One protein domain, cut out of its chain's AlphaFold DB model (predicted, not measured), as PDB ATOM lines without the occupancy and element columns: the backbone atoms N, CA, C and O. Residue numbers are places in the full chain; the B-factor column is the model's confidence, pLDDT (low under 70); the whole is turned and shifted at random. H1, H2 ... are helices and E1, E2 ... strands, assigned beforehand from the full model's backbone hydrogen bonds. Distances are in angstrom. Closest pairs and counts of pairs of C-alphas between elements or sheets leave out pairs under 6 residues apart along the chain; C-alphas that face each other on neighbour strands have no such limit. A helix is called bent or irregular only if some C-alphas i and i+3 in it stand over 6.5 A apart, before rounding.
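This is residues 94 to 198 of the 198 residues of the protein "DUF4338 domain-containing protein" of Desulfotomaculum profundi (UniProt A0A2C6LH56). A twisted antiparallel sheet of four strands has one helix, H2, lying across one face, and two short helices, H3 and H4, form a small head beyond the end where E3 stops and E4 starts. The short helix H1 lies toward the opposite end, near the turn of the E2 and E3 hairpin, and the head, the sheet and H1 together make the long axis. The printed part has 105 residues, with four named helices and four named strands in the order H1, E1, H2, E2, E3, H3, H4, E4; the sheet's order is E1, E2, E3, E4, and the class is mixed, helices and strands. The whole is loose, with a radius of gyration of the C-alphas of 16.5 A, and elongated, spanning 49 by 31 by 23 A.

The printed part begins at Gln 94, and its first named element is H1, residues 105 to 108, where C-alpha 105 is at (-20.721, 23.700, 6.346). E1 is residues 112 to 115. H2, residues 119 to 132, is 20.1 A long and begins with its C-alpha at (-39.258, 42.731, -8.028). E2, residues 144 to 151, is 23.5 A long, and E3, residues 154 to 163, is 28.6 A. H3 is residues 169 to 175 and H4 is residues 179 to 188, 15.0 A long. H4 is irregular: C-alphas 184 and 187 are 7.5 A apart. E4, residues 190 to 197, is 20.0 A long and ends with its C-alpha at (-33.499, 26.353, 5.030).

The sheet is twisted, its C-alphas lying up to 4.1 A off the best plane. E1 and E2 are antiparallel at 153 degrees, with N 114 and O 148 within hydrogen-bond range at 2.9 A. The hairpin E2 and E3 is antiparallel at 166 degrees, with N 147 and O 159 at 2.9 A. E3 and E4 are antiparallel at 162 degrees, with N 160 and O 194 at 2.9 A. The two layers, a helix on one face of a sheet, are H2 and this sheet. H2 has a height over the sheet of 9.4 A and runs across the strands, at 82 degrees to E3 on the local plane; the closest C-alphas of H2 and E3, Trp 125 and Ala 158, are 6.5 A apart. H1 only grazes the sheet with residues 107 to 108. H3 and H4 are not on the sheet; they are close but not clearly touching and about perpendicular at 77 degrees, their closest C-alphas, Asp 172 and Arg 182, being 7.2 A apart. Each O i to N i+4 pair is within hydrogen-bond range in H2 and H3, and 4 of 6 in H4; H1 is too short for such a pair.

The two C-alphas farthest apart, Glu 99 and Glu 180, are 50.1 A apart. The printed part has no cut and ends at residue 198, the chain's last. The link from H2 to E2, 11 residues, is long; the other links between named elements are tight. The mean pLDDT of the printed part is 93.7, and no printed residue is under 70.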
ATOM      1  N   GLN A  94     -35.863  28.265 -11.252       92.62
ATOM      2  CA  GLN A  94     -34.961  28.788 -10.225       92.62
ATOM      3  C   GLN A  94     -35.423  28.443  -8.801       92.62
ATOM      4  O   GLN A  94     -34.587  28.274  -7.918       92.62
ATOM      5  N   GLY A  95     -36.738  28.344  -8.586       93.88
ATOM      6  CA  GLY A  95     -37.335  27.967  -7.308       93.88
ATOM      7  C   GLY A  95     -37.584  26.468  -7.135       93.88
ATOM      8  O   GLY A  95     -38.254  26.103  -6.176       93.88
ATOM      9  N   LYS A  96     -37.134  25.599  -8.053       94.19
ATOM     10  CA  LYS A  96     -37.254  24.143  -7.883       94.19
ATOM     11  C   LYS A  96     -36.283  23.615  -6.827       94.19
ATOM     12  O   LYS A  96     -35.246  24.215  -6.555       94.19
ATOM     13  N   ALA A  97     -36.638  22.458  -6.269       89.19
ATOM     14  CA  ALA A  97     -35.817  21.770  -5.287       89.19
ATOM     15  C   ALA A  97     -34.520  21.321  -5.958       89.19
ATOM     16  O   ALA A  97     -34.533  20.899  -7.117       89.19
ATOM     17  N   ARG A  98     -33.419  21.431  -5.221       89.62
ATOM     18  CA  ARG A  98     -32.106  20.941  -5.637       89.62
ATOM     19  C   ARG A  98     -31.781  19.652  -4.897       89.62
ATOM     20  O   ARG A  98     -32.524  19.227  -4.012       89.62
ATOM     21  N   GLU A  99     -30.685  19.019  -5.292       90.06
ATOM     22  CA  GLU A  99     -30.164  17.860  -4.580       90.06
ATOM     23  C   GLU A  99     -29.836  18.215  -3.130       90.06
ATOM     24  O   GLU A  99     -29.418  19.334  -2.820       90.06
ATOM     25  N   LYS A 100     -30.039  17.244  -2.236       90.81
ATOM     26  CA  LYS A 100     -29.683  17.406  -0.831       90.81
ATOM     27  C   LYS A 100     -28.178  17.580  -0.725       90.81
ATOM     28  O   LYS A 100     -27.411  16.754  -1.210       90.81
ATOM     29  N   ILE A 101     -27.779  18.629  -0.031       91.44
ATOM     30  CA  ILE A 101     -26.381  18.896   0.251       91.44
ATOM     31  C   ILE A 101     -26.003  18.112   1.509       91.44
ATOM     32  O   ILE A 101     -26.600  18.302   2.568       91.44
ATOM     33  N   ALA A 102     -25.004  17.240   1.393       91.88
ATOM     34  CA  ALA A 102     -24.404  16.533   2.515       91.88
ATOM     35  C   ALA A 102     -22.913  16.868   2.577       91.88
ATOM     36  O   ALA A 102     -22.207  16.762   1.577       91.88
ATOM     37  N   GLY A 103     -22.437  17.283   3.748       91.75
ATOM     38  CA  GLY A 103     -21.042  17.654   3.939       91.75
ATOM     39  C   GLY A 103     -20.847  18.695   5.039       91.75
ATOM     40  O   GLY A 103     -21.816  19.141   5.660       91.75
ATOM     41  N   PRO A 104     -19.589  19.074   5.304       93.69
ATOM     42  CA  PRO A 104     -19.267  20.119   6.265       93.69
ATOM     43  C   PRO A 104     -19.761  21.484   5.772       93.69
ATOM     44  O   PRO A 104     -19.622  21.816   4.599       93.69
ATOM     45  N   VAL A 105     -20.261  22.332   6.676       90.69
ATOM     46  CA  VAL A 105     -20.721  23.700   6.346       90.69
ATOM     47  C   VAL A 105     -19.625  24.528   5.666       90.69
ATOM     48  O   VAL A 105     -19.915  25.397   4.850       90.69
ATOM     49  N   GLN A 106     -18.356  24.232   5.950       95.12
ATOM     50  CA  GLN A 106     -17.200  24.879   5.337       95.12
ATOM     51  C   GLN A 106     -17.180  24.744   3.808       95.12
ATOM     52  O   GLN A 106     -16.716  25.665   3.144       95.12
ATOM     53  N   SER A 107     -17.722  23.659   3.236       93.88
ATOM     54  CA  SER A 107     -17.799  23.499   1.776       93.88
ATOM     55  C   SER A 107     -18.859  24.389   1.122       93.88
ATOM     56  O   SER A 107     -18.931  24.453  -0.100       93.88
ATOM     57  N   LEU A 108     -19.701  25.053   1.922       93.19
ATOM     58  CA  LEU A 108     -20.727  25.994   1.468       93.19
ATOM     59  C   LEU A 108     -20.284  27.450   1.583       93.19
ATOM     60  O   LEU A 108     -21.056  28.351   1.260       93.19
ATOM     61  N   LEU A 109     -19.062  27.698   2.051       95.06
ATOM     62  CA  LEU A 109     -18.520  29.044   2.133       95.06
ATOM     63  C   LEU A 109     -17.991  29.517   0.764       95.06
ATOM     64  O   LEU A 109     -17.493  28.706  -0.018       95.06
ATOM     65  N   PRO A 110     -18.043  30.833   0.485       95.62
ATOM     66  CA  PRO A 110     -18.659  31.868   1.314       95.62
ATOM     67  C   PRO A 110     -20.194  31.842   1.229       95.62
ATOM     68  O   PRO A 110     -20.768  31.531   0.189       95.62
ATOM     69  N   LEU A 111     -20.847  32.212   2.334       95.75
ATOM     70  CA  LEU A 111     -22.278  32.511   2.334       95.75
ATOM     71  C   LEU A 111     -22.489  33.987   2.007       95.75
ATOM     72  O   LEU A 111     -21.916  34.854   2.668       95.75
ATOM     73  N   GLU A 112     -23.370  34.274   1.057       96.62
ATOM     74  CA  GLU A 112     -23.761  35.642   0.729       96.62
ATOM     75  C   GLU A 112     -25.183  35.931   1.199       96.62
ATOM     76  O   GLU A 112     -26.135  35.224   0.860       96.62
ATOM     77  N   LEU A 113     -25.338  37.013   1.963       97.00
ATOM     78  CA  LEU A 113     -26.639  37.533   2.373       97.00
ATOM     79  C   LEU A 113     -27.107  38.584   1.366       97.00
ATOM     80  O   LEU A 113     -26.801  39.772   1.481       97.00
ATOM     81  N   GLN A 114     -27.911  38.161   0.396       97.56
ATOM     82  CA  GLN A 114     -28.473  39.057  -0.605       97.56
ATOM     83  C   GLN A 114     -29.780  39.677  -0.100       97.56
ATOM     84  O   GLN A 114     -30.800  38.997   0.053       97.56
ATOM     85  N   ARG A 115     -29.786  40.999   0.111       98.06
ATOM     86  CA  ARG A 115     -31.016  41.738   0.431       98.06
ATOM     87  C   ARG A 115     -31.966  41.736  -0.770       98.06
ATOM     88  O   ARG A 115     -31.610  42.140  -1.873       98.06
ATOM     89  N   VAL A 116     -33.216  41.355  -0.531       97.88
ATOM     90  CA  VAL A 116     -34.280  41.354  -1.541       97.88
ATOM     91  C   VAL A 116     -34.794  42.780  -1.738       97.88
ATOM     92  O   VAL A 116     -35.578  43.288  -0.934       97.88
ATOM     93  N   VAL A 117     -34.359  43.421  -2.823       95.38
ATOM     94  CA  VAL A 117     -34.766  44.792  -3.193       95.38
ATOM     95  C   VAL A 117     -35.506  44.852  -4.527       95.38
ATOM     96  O   VAL A 117     -36.356  45.719  -4.723       95.38
ATOM     97  N   SER A 118     -35.231  43.917  -5.440       96.62
ATOM     98  CA  SER A 118     -35.837  43.906  -6.768       96.62
ATOM     99  C   SER A 118     -37.166  43.145  -6.792       96.62
ATOM    100  O   SER A 118     -37.431  42.242  -5.993       96.62
ATOM    101  N   LYS A 119     -38.012  43.470  -7.777       95.31
ATOM    102  CA  LYS A 119     -39.258  42.731  -8.028       95.31
ATOM    103  C   LYS A 119     -38.981  41.260  -8.364       95.31
ATOM    104  O   LYS A 119     -39.738  40.393  -7.935       95.31
ATOM    105  N   LYS A 120     -37.903  40.977  -9.107       95.06
ATOM    106  CA  LYS A 120     -37.487  39.614  -9.473       95.06
ATOM    107  C   LYS A 120     -37.148  38.798  -8.225       95.06
ATOM    108  O   LYS A 120     -37.750  37.747  -8.023       95.06
ATOM    109  N   ASP A 121     -36.287  39.327  -7.359       95.81
ATOM    110  CA  ASP A 121     -35.874  38.641  -6.128       95.81
ATOM    111  C   ASP A 121     -37.046  38.493  -5.160       95.81
ATOM    112  O   ASP A 121     -37.198  37.461  -4.515       95.81
ATOM    113  N   SER A 122     -37.938  39.490  -5.104       96.69
ATOM    114  CA  SER A 122     -39.165  39.398  -4.314       96.69
ATOM    115  C   SER A 122     -40.040  38.231  -4.756       96.69
ATOM    116  O   SER A 122     -40.652  37.585  -3.911       96.69
ATOM    117  N   PHE A 123     -40.148  37.974  -6.061       96.38
ATOM    118  CA  PHE A 123     -40.926  36.842  -6.553       96.38
ATOM    119  C   PHE A 123     -40.261  35.509  -6.250       96.38
ATOM    120  O   PHE A 123     -40.968  34.596  -5.838       96.38
ATOM    121  N   LEU A 124     -38.941  35.412  -6.418       97.00
ATOM    122  CA  LEU A 124     -38.201  34.201  -6.080       97.00
ATOM    123  C   LEU A 124     -38.309  33.888  -4.584       97.00
ATOM    124  O   LEU A 124     -38.640  32.769  -4.216       97.00
ATOM    125  N   TRP A 125     -38.116  34.886  -3.721       97.62
ATOM    126  CA  TRP A 125     -38.273  34.722  -2.278       97.62
ATOM    127  C   TRP A 125     -39.687  34.255  -1.920       97.62
ATOM    128  O   TRP A 125     -39.846  33.295  -1.172       97.62
ATOM    129  N   ASN A 126     -40.722  34.887  -2.490       97.19
ATOM    130  CA  ASN A 126     -42.108  34.479  -2.252       97.19
ATOM    131  C   ASN A 126     -42.345  33.033  -2.698       97.19
ATOM    132  O   ASN A 126     -43.010  32.286  -1.994       97.19
ATOM    133  N   GLU A 127     -41.792  32.645  -3.846       97.56
ATOM    134  CA  GLU A 127     -41.897  31.291  -4.375       97.56
ATOM    135  C   GLU A 127     -41.225  30.254  -3.473       97.56
ATOM    136  O   GLU A 127     -41.841  29.233  -3.189       97.56
ATOM    137  N   LEU A 128     -40.005  30.511  -2.996       97.19
ATOM    138  CA  LEU A 128     -39.298  29.593  -2.098       97.19
ATOM    139  C   LEU A 128     -40.055  29.410  -0.776       97.19
ATOM    140  O   LEU A 128     -40.254  28.283  -0.329       97.19
ATOM    141  N   ILE A 129     -40.547  30.505  -0.187       97.44
ATOM    142  CA  ILE A 129     -41.383  30.444   1.018       97.44
ATOM    143  C   ILE A 129     -42.680  29.676   0.754       97.44
ATOM    144  O   ILE A 129     -43.080  28.861   1.577       97.44
ATOM    145  N   ASP A 130     -43.332  29.911  -0.381       96.62
ATOM    146  CA  ASP A 130     -44.584  29.239  -0.727       96.62
ATOM    147  C   ASP A 130     -44.415  27.734  -0.950       96.62
ATOM    148  O   ASP A 130     -45.295  26.956  -0.596       96.62
ATOM    149  N   ARG A 131     -43.288  27.321  -1.539       96.00
ATOM    150  CA  ARG A 131     -42.994  25.916  -1.835       96.00
ATOM    151  C   ARG A 131     -42.558  25.125  -0.606       96.00
ATOM    152  O   ARG A 131     -42.949  23.968  -0.490       96.00
ATOM    153  N   TYR A 132     -41.719  25.714   0.247       96.06
ATOM    154  CA  TYR A 132     -40.921  24.939   1.206       96.06
ATOM    155  C   TYR A 132     -41.112  25.344   2.665       96.06
ATOM    156  O   TYR A 132     -40.853  24.539   3.557       96.06
ATOM    157  N   HIS A 133     -41.576  26.562   2.952       96.94
ATOM    158  CA  HIS A 133     -41.869  26.928   4.333       96.94
ATOM    159  C   HIS A 133     -43.198  26.289   4.752       96.94
ATOM    160  O   HIS A 133     -44.199  26.424   4.055       96.94
ATOM    161  N   TYR A 134     -43.248  25.656   5.924       95.69
ATOM    162  CA  TYR A 134     -44.428  24.916   6.406       95.69
ATOM    163  C   TYR A 134     -45.713  25.766   6.529       95.69
ATOM    164  O   TYR A 134     -46.816  25.241   6.441       95.69
ATOM    165  N   LEU A 135     -45.584  27.089   6.701       93.88
ATOM    166  CA  LEU A 135     -46.715  28.040   6.690       93.88
ATOM    167  C   LEU A 135     -47.105  28.563   5.296       93.88
ATOM    168  O   LEU A 135     -48.054  29.341   5.182       93.88
ATOM    169  N   GLY A 136     -46.347  28.222   4.255       94.25
ATOM    170  CA  GLY A 136     -46.476  28.808   2.926       94.25
ATOM    171  C   GLY A 136     -46.265  30.327   2.892       94.25
ATOM    172  O   GLY A 136     -45.871  30.986   3.875       94.25
ATOM    173  N   TYR A 137     -46.531  30.912   1.722       94.31
ATOM    174  CA  TYR A 137     -46.402  32.349   1.530       94.31
ATOM    175  C   TYR A 137     -47.699  33.085   1.858       94.31
ATOM    176  O   TYR A 137     -48.749  32.888   1.247       94.31
ATOM    177  N   THR A 138     -47.567  34.044   2.768       91.06
ATOM    178  CA  THR A 138     -48.520  35.133   2.963       91.06
ATOM    179  C   THR A 138     -47.753  36.458   2.961       91.06
ATOM    180  O   THR A 138     -46.592  36.486   3.386       91.06
ATOM    181  N   PRO A 139     -48.343  37.564   2.465       89.94
ATOM    182  CA  PRO A 139     -47.699  38.871   2.530       89.94
ATOM    183  C   PRO A 139     -47.307  39.227   3.967       89.94
ATOM    184  O   PRO A 139     -48.134  39.139   4.874       89.94
ATOM    185  N   LEU A 140     -46.051  39.635   4.165       90.94
ATOM    186  CA  LEU A 140     -45.573  40.051   5.481       90.94
ATOM    187  C   LEU A 140     -46.216  41.385   5.895       90.94
ATOM    188  O   LEU A 140     -46.390  42.266   5.041       90.94
ATOM    189  N   PRO A 141     -46.575  41.554   7.180       84.75
ATOM    190  CA  PRO A 141     -47.198  42.777   7.662       84.75
ATOM    191  C   PRO A 141     -46.188  43.925   7.786       84.75
ATOM    192  O   PRO A 141     -45.027  43.735   8.130       84.75
ATOM    193  N   GLY A 142     -46.660  45.154   7.573       86.00
ATOM    194  CA  GLY A 142     -45.893  46.361   7.881       86.00
ATOM    195  C   GLY A 142     -44.569  46.501   7.116       86.00
ATOM    196  O   GLY A 142     -44.436  46.081   5.965       86.00
ATOM    197  N   ALA A 143     -43.605  47.175   7.749       87.69
ATOM    198  CA  ALA A 143     -42.252  47.303   7.222       87.69
ATOM    199  C   ALA A 143     -41.555  45.939   7.250       87.69
ATOM    200  O   ALA A 143     -41.702  45.197   8.214       87.69
ATOM    201  N   GLN A 144     -40.800  45.612   6.203       93.81
ATOM    202  CA  GLN A 144     -40.160  44.306   6.073       93.81
ATOM    203  C   GLN A 144     -38.764  44.415   5.469       93.81
ATOM    204  O   GLN A 144     -38.491  45.281   4.635       93.81
ATOM    205  N   VAL A 145     -37.909  43.469   5.839       95.69
ATOM    206  CA  VAL A 145     -36.640  43.201   5.167       95.69
ATOM    207  C   VAL A 145     -36.518  41.703   4.944       95.69
ATOM    208  O   VAL A 145     -36.888  40.895   5.790       95.69
ATOM    209  N   ARG A 146     -36.055  41.322   3.758       98.00
ATOM    210  CA  ARG A 146     -35.967  39.928   3.331       98.00
ATOM    211  C   ARG A 146     -34.597  39.676   2.737       98.00
ATOM    212  O   ARG A 146     -34.038  40.566   2.092       98.00
ATOM    213  N   TYR A 147     -34.103  38.465   2.939       98.25
ATOM    214  CA  TYR A 147     -32.818  38.023   2.428       98.25
ATOM    215  C   TYR A 147     -32.951  36.654   1.777       98.25
ATOM    216  O   TYR A 147     -33.696  35.791   2.250       98.25
ATOM    217  N   LEU A 148     -32.206  36.481   0.694       98.12
ATOM    218  CA  LEU A 148     -31.839  35.182   0.152       98.12
ATOM    219  C   LEU A 148     -30.395  34.925   0.573       98.12
ATOM    220  O   LEU A 148     -29.547  35.798   0.395       98.12
ATOM    221  N   ILE A 149     -30.135  33.757   1.150       97.25
ATOM    222  CA  ILE A 149     -28.784  33.319   1.484       97.25
ATOM    223  C   ILE A 149     -28.363  32.345   0.400       97.25
ATOM    224  O   ILE A 149     -29.069  31.364   0.142       97.25
ATOM    225  N   ASN A 150     -27.236  32.624  -0.242       95.19
ATOM    226  CA  ASN A 150     -26.696  31.780  -1.292       95.19
ATOM    227  C   ASN A 150     -25.234  31.394  -1.007       95.19
ATOM    228  O   ASN A 150     -24.602  31.917  -0.090       95.19
ATOM    229  N   SER A 151     -24.756  30.428  -1.778       94.56
ATOM    230  CA  SER A 151     -23.382  29.931  -1.835       94.56
ATOM    231  C   SER A 151     -23.074  29.525  -3.285       94.56
ATOM    232  O   SER A 151     -23.997  29.511  -4.112       94.56
ATOM    233  N   PRO A 152     -21.847  29.079  -3.613       91.62
ATOM    234  CA  PRO A 152     -21.566  28.459  -4.911       91.62
ATOM    235  C   PRO A 152     -22.479  27.263  -5.253       91.62
ATOM    236  O   PRO A 152     -22.728  26.998  -6.427       91.62
ATOM    237  N   ALA A 153     -23.046  26.576  -4.251       90.38
ATOM    238  CA  ALA A 153     -24.016  25.492  -4.451       90.38
ATOM    239  C   ALA A 153     -25.439  25.992  -4.808       90.38
ATOM    240  O   ALA A 153     -26.298  25.222  -5.252       90.38
ATOM    241  N   GLY A 154     -25.702  27.292  -4.656       92.12
ATOM    242  CA  GLY A 154     -26.982  27.942  -4.932       92.12
ATOM    243  C   GLY A 154     -27.638  28.560  -3.703       92.12
ATOM    244  O   GLY A 154     -26.984  28.847  -2.704       92.12
ATOM    245  N   TYR A 155     -28.952  28.787  -3.791       94.44
ATOM    246  CA  TYR A 155     -29.741  29.280  -2.662       94.44
ATOM    247  C   TYR A 155     -29.854  28.205  -1.590       94.44
ATOM    248  O   TYR A 155     -30.261  27.084  -1.881       94.44
ATOM    249  N   LEU A 156     -29.525  28.583  -0.360       95.38
ATOM    250  CA  LEU A 156     -29.562  27.704   0.805       95.38
ATOM    251  C   LEU A 156     -30.682  28.095   1.762       95.38
ATOM    252  O   LEU A 156     -31.322  27.227   2.341       95.38
ATOM    253  N   CYS A 157     -30.943  29.396   1.921       96.31
ATOM    254  CA  CYS A 157     -31.948  29.873   2.866       96.31
ATOM    255  C   CYS A 157     -32.732  31.072   2.324       96.31
ATOM    256  O   CYS A 157     -32.244  31.864   1.513       96.31
ATOM    257  N   ALA A 158     -33.938  31.256   2.853       97.81
ATOM    258  CA  ALA A 158     -34.725  32.472   2.695       97.81
ATOM    259  C   ALA A 158     -35.218  32.927   4.071       97.81
ATOM    260  O   ALA A 158     -35.939  32.205   4.760       97.81
ATOM    261  N   ILE A 159     -34.848  34.141   4.473       97.94
ATOM    262  CA  ILE A 159     -35.264  34.710   5.761       97.94
ATOM    263  C   ILE A 159     -35.995  36.031   5.547       97.94
ATOM    264  O   ILE A 159     -35.729  36.765   4.589       97.94
ATOM    265  N   GLY A 160     -36.948  36.330   6.423       97.25
ATOM    266  CA  GLY A 160     -37.736  37.553   6.367       97.25
ATOM    267  C   GLY A 160     -38.077  38.066   7.752       97.25
ATOM    268  O   GLY A 160     -38.575  37.322   8.594       97.25
ATOM    269  N   PHE A 161     -37.852  39.356   7.950       96.50
ATOM    270  CA  PHE A 161     -38.223  40.093   9.144       96.50
ATOM    271  C   PHE A 161     -39.326  41.085   8.798       96.50
ATOM    272  O   PHE A 161     -39.325  41.665   7.707       96.50
ATOM    273  N   SER A 162     -40.261  41.283   9.719       95.00
ATOM    274  CA  SER A 162     -41.340  42.252   9.557       95.00
ATOM    275  C   SER A 162     -41.573  43.064  10.827       95.00
ATOM    276  O   SER A 162     -40.937  42.822  11.855       95.00
ATOM    277  N   ALA A 163     -42.440  44.071  10.737       92.06
ATOM    278  CA  ALA A 163     -42.830  44.873  11.885       92.06
ATOM    279  C   ALA A 163     -43.419  43.977  12.982       92.06
ATOM    280  O   ALA A 163     -44.183  43.057  12.689       92.06
ATOM    281  N   ALA A 164     -43.085  44.277  14.236       91.94
ATOM    282  CA  ALA A 164     -43.514  43.470  15.364       91.94
ATOM    283  C   ALA A 164     -45.041  43.323  15.458       91.94
ATOM    284  O   ALA A 164     -45.804  44.286  15.309       91.94
ATOM    285  N   ALA A 165     -45.488  42.113  15.788       89.62
ATOM    286  CA  ALA A 165     -46.875  41.831  16.099       89.62
ATOM    287  C   ALA A 165     -47.346  42.682  17.287       89.62
ATOM    288  O   ALA A 165     -46.641  42.852  18.288       89.62
ATOM    289  N   TRP A 166     -48.574  43.202  17.184       86.00
ATOM    290  CA  TRP A 166     -49.098  44.213  18.108       86.00
ATOM    291  C   TRP A 166     -49.077  43.776  19.578       86.00
ATOM    292  O   TRP A 166     -48.714  44.562  20.450       86.00
ATOM    293  N   LYS A 167     -49.440  42.520  19.859       88.75
ATOM    294  CA  LYS A 167     -49.421  41.944  21.208       88.75
ATOM    295  C   LYS A 167     -48.866  40.530  21.151       88.75
ATOM    296  O   LYS A 167     -49.444  39.679  20.481       88.75
ATOM    297  N   VAL A 168     -47.785  40.287  21.879       92.00
ATOM    298  CA  VAL A 168     -47.192  38.957  22.043       92.00
ATOM    299  C   VAL A 168     -46.866  38.823  23.518       92.00
ATOM    300  O   VAL A 168     -45.861  39.358  23.974       92.00
ATOM    301  N   ALA A 169     -47.738  38.152  24.273       91.44
ATOM    302  CA  ALA A 169     -47.632  38.108  25.732       91.44
ATOM    303  C   ALA A 169     -46.269  37.586  26.228       91.44
ATOM    304  O   ALA A 169     -45.693  38.247  27.089       91.44
ATOM    305  N   PRO A 170     -45.681  36.511  25.655       92.69
ATOM    306  CA  PRO A 170     -44.350  36.061  26.067       92.69
ATOM    307  C   PRO A 170     -43.254  37.113  25.857       92.69
ATOM    308  O   PRO A 170     -42.432  37.327  26.740       92.69
ATOM    309  N   ARG A 171     -43.269  37.818  24.716       93.31
ATOM    310  CA  ARG A 171     -42.324  38.907  24.428       93.31
ATOM    311  C   ARG A 171     -42.514  40.056  25.410       93.31
ATOM    312  O   ARG A 171     -41.550  40.517  26.005       93.31
ATOM    313  N   ASP A 172     -43.748  40.529  25.549       92.50
ATOM    314  CA  ASP A 172     -44.066  41.695  26.374       92.50
ATOM    315  C   ASP A 172     -43.708  41.428  27.852       92.50
ATOM    316  O   ASP A 172     -43.151  42.306  28.510       92.50
ATOM    317  N   ALA A 173     -43.935  40.199  28.339       92.88
ATOM    318  CA  ALA A 173     -43.534  39.752  29.672       92.88
ATOM    319  C   ALA A 173     -42.008  39.663  29.832       92.88
ATOM    320  O   ALA A 173     -41.479  40.145  30.828       92.88
ATOM    321  N   TRP A 174     -41.295  39.102  28.849       94.69
ATOM    322  CA  TRP A 174     -39.834  38.982  28.892       94.69
ATOM    323  C   TRP A 174     -39.123  40.344  28.872       94.69
ATOM    324  O   TRP A 174     -38.176  40.550  29.625       94.69
ATOM    325  N   ILE A 175     -39.600  41.298  28.062       94.62
ATOM    326  CA  ILE A 175     -39.056  42.669  28.043       94.62
ATOM    327  C   ILE A 175     -39.486  43.458  29.302       94.62
ATOM    328  O   ILE A 175     -38.865  44.461  29.654       94.62
ATOM    329  N   GLY A 176     -40.550  43.033  29.993       94.50
ATOM    330  CA  GLY A 176     -41.111  43.747  31.144       94.50
ATOM    331  C   GLY A 176     -41.882  45.009  30.744       94.50
ATOM    332  O   GLY A 176     -41.855  46.027  31.441       94.50
ATOM    333  N   TRP A 177     -42.538  44.991  29.583       91.81
ATOM    334  CA  TRP A 177     -43.309  46.131  29.099       91.81
ATOM    335  C   TRP A 177     -44.683  46.223  29.762       91.81
ATOM    336  O   TRP A 177     -45.467  45.276  29.745       91.81
ATOM    337  N   SER A 178     -45.028  47.426  30.231       90.19
ATOM    338  CA  SER A 178     -46.432  47.807  30.392       90.19
ATOM    339  C   SER A 178     -47.098  47.978  29.019       90.19
ATOM    340  O   SER A 178     -46.425  48.072  27.984       90.19
ATOM    341  N   THR A 179     -48.428  48.067  28.990       89.12
ATOM    342  CA  THR A 179     -49.171  48.309  27.743       89.12
ATOM    343  C   THR A 179     -48.725  49.605  27.062       89.12
ATOM    344  O   THR A 179     -48.548  49.629  25.843       89.12
ATOM    345  N   GLU A 180     -48.486  50.655  27.842       90.31
ATOM    346  CA  GLU A 180     -48.089  51.987  27.387       90.31
ATOM    347  C   GLU A 180     -46.670  51.949  26.815       90.31
ATOM    348  O   GLU A 180     -46.440  52.403  25.692       90.31
ATOM    349  N   ARG A 181     -45.732  51.318  27.541       91.69
ATOM    350  CA  ARG A 181     -44.347  51.143  27.079       91.69
ATOM    351  C   ARG A 181     -44.273  50.320  25.804       91.69
ATOM    352  O   ARG A 181     -43.503  50.669  24.912       91.69
ATOM    353  N   ARG A 182     -45.092  49.272  25.670       92.38
ATOM    354  CA  ARG A 182     -45.178  48.524  24.414       92.38
ATOM    355  C   ARG A 182     -45.616  49.432  23.277       92.38
ATOM    356  O   ARG A 182     -44.951  49.453  22.255       92.38
ATOM    357  N   VAL A 183     -46.713  50.177  23.426       88.50
ATOM    358  CA  VAL A 183     -47.215  51.050  22.347       88.50
ATOM    359  C   VAL A 183     -46.145  52.051  21.895       88.50
ATOM    360  O   VAL A 183     -45.991  52.264  20.694       88.50
ATOM    361  N   GLN A 184     -45.376  52.606  22.834       88.56
ATOM    362  CA  GLN A 184     -44.285  53.537  22.537       88.56
ATOM    363  C   GLN A 184     -43.103  52.857  21.835       88.56
ATOM    364  O   GLN A 184     -42.589  53.390  20.857       88.56
ATOM    365  N   ASN A 185     -42.704  51.662  22.279       91.31
ATOM    366  CA  ASN A 185     -41.444  51.035  21.868       91.31
ATOM    367  C   ASN A 185     -41.591  49.928  20.818       91.31
ATOM    368  O   ASN A 185     -40.587  49.454  20.296       91.31
ATOM    369  N   LEU A 186     -42.811  49.508  20.466       90.25
ATOM    370  CA  LEU A 186     -43.037  48.365  19.572       90.25
ATOM    371  C   LEU A 186     -42.358  48.534  18.206       90.25
ATOM    372  O   LEU A 186     -41.910  47.560  17.613       90.25
ATOM    373  N   HIS A 187     -42.252  49.771  17.722       87.94
ATOM    374  CA  HIS A 187     -41.595  50.098  16.456       87.94
ATOM    375  C   HIS A 187     -40.079  49.818  16.444       87.94
ATOM    376  O   HIS A 187     -39.481  49.825  15.371       87.94
ATOM    377  N   LEU A 188     -39.471  49.571  17.609       90.69
ATOM    378  CA  LEU A 188     -38.060  49.205  17.775       90.69
ATOM    379  C   LEU A 188     -37.829  47.687  17.718       90.69
ATOM    380  O   LEU A 188     -36.689  47.236  17.773       90.69
ATOM    381  N   VAL A 189     -38.899  46.893  17.626       92.00
ATOM    382  CA  VAL A 189     -38.838  45.431  17.573       92.00
ATOM    383  C   VAL A 189     -39.201  44.950  16.173       92.00
ATOM    384  O   VAL A 189     -40.084  45.497  15.507       92.00
ATOM    385  N   VAL A 190     -38.528  43.888  15.740       92.62
ATOM    386  CA  VAL A 190     -38.820  43.180  14.493       92.62
ATOM    387  C   VAL A 190     -39.124  41.717  14.782       92.62
ATOM    388  O   VAL A 190     -38.474  41.096  15.621       92.62
ATOM    389  N   ASP A 191     -40.083  41.159  14.053       92.56
ATOM    390  CA  ASP A 191     -40.424  39.744  14.143       92.56
ATOM    391  C   ASP A 191     -39.690  38.968  13.052       92.56
ATOM    392  O   ASP A 191     -39.776  39.315  11.867       92.56
ATOM    393  N   ASN A 192     -39.034  37.864  13.418       93.75
ATOM    394  CA  ASN A 192     -38.575  36.887  12.438       93.75
ATOM    395  C   ASN A 192     -39.793  36.147  11.869       93.75
ATOM    396  O   ASN A 192     -40.340  35.228  12.467       93.75
ATOM    397  N   SER A 193     -40.277  36.623  10.728       94.00
ATOM    398  CA  SER A 193     -41.570  36.218  10.180       94.00
ATOM    399  C   SER A 193     -41.472  34.983   9.300       94.00
ATOM    400  O   SER A 193     -42.466  34.279   9.123       94.00
ATOM    401  N   ARG A 194     -40.302  34.745   8.702       96.19
ATOM    402  CA  ARG A 194     -39.992  33.543   7.926       96.19
ATOM    403  C   ARG A 194     -38.536  33.164   8.133       96.19
ATOM    404  O   ARG A 194     -37.652  34.011   7.991       96.19
ATOM    405  N   PHE A 195     -38.319  31.881   8.382       97.19
ATOM    406  CA  PHE A 195     -37.006  31.268   8.457       97.19
ATOM    407  C   PHE A 195     -37.062  29.941   7.708       97.19
ATOM    408  O   PHE A 195     -37.720  29.002   8.149       97.19
ATOM    409  N   LEU A 196     -36.440  29.894   6.533       97.38
ATOM    410  CA  LEU A 196     -36.428  28.724   5.664       97.38
ATOM    411  C   LEU A 196     -34.987  28.331   5.351       97.38
ATOM    412  O   LEU A 196     -34.225  29.171   4.875       97.38
ATOM    413  N   ILE A 197     -34.675  27.054   5.558       95.12
ATOM    414  CA  ILE A 197     -33.499  26.353   5.030       95.12
ATOM    415  C   ILE A 197     -34.028  25.377   3.966       95.12
ATOM    416  O   ILE A 197     -35.049  24.730   4.213       95.12
ATOM    417  N   LEU A 198     -33.407  25.356   2.786       93.25
ATOM    418  CA  LEU A 198     -33.828  24.589   1.605       93.25
ATOM    419  C   LEU A 198     -33.277  23.159   1.583       93.25
ATOM    420  O   LEU A 198     -32.180  22.933   2.138       93.25
TER     421      LEU A 198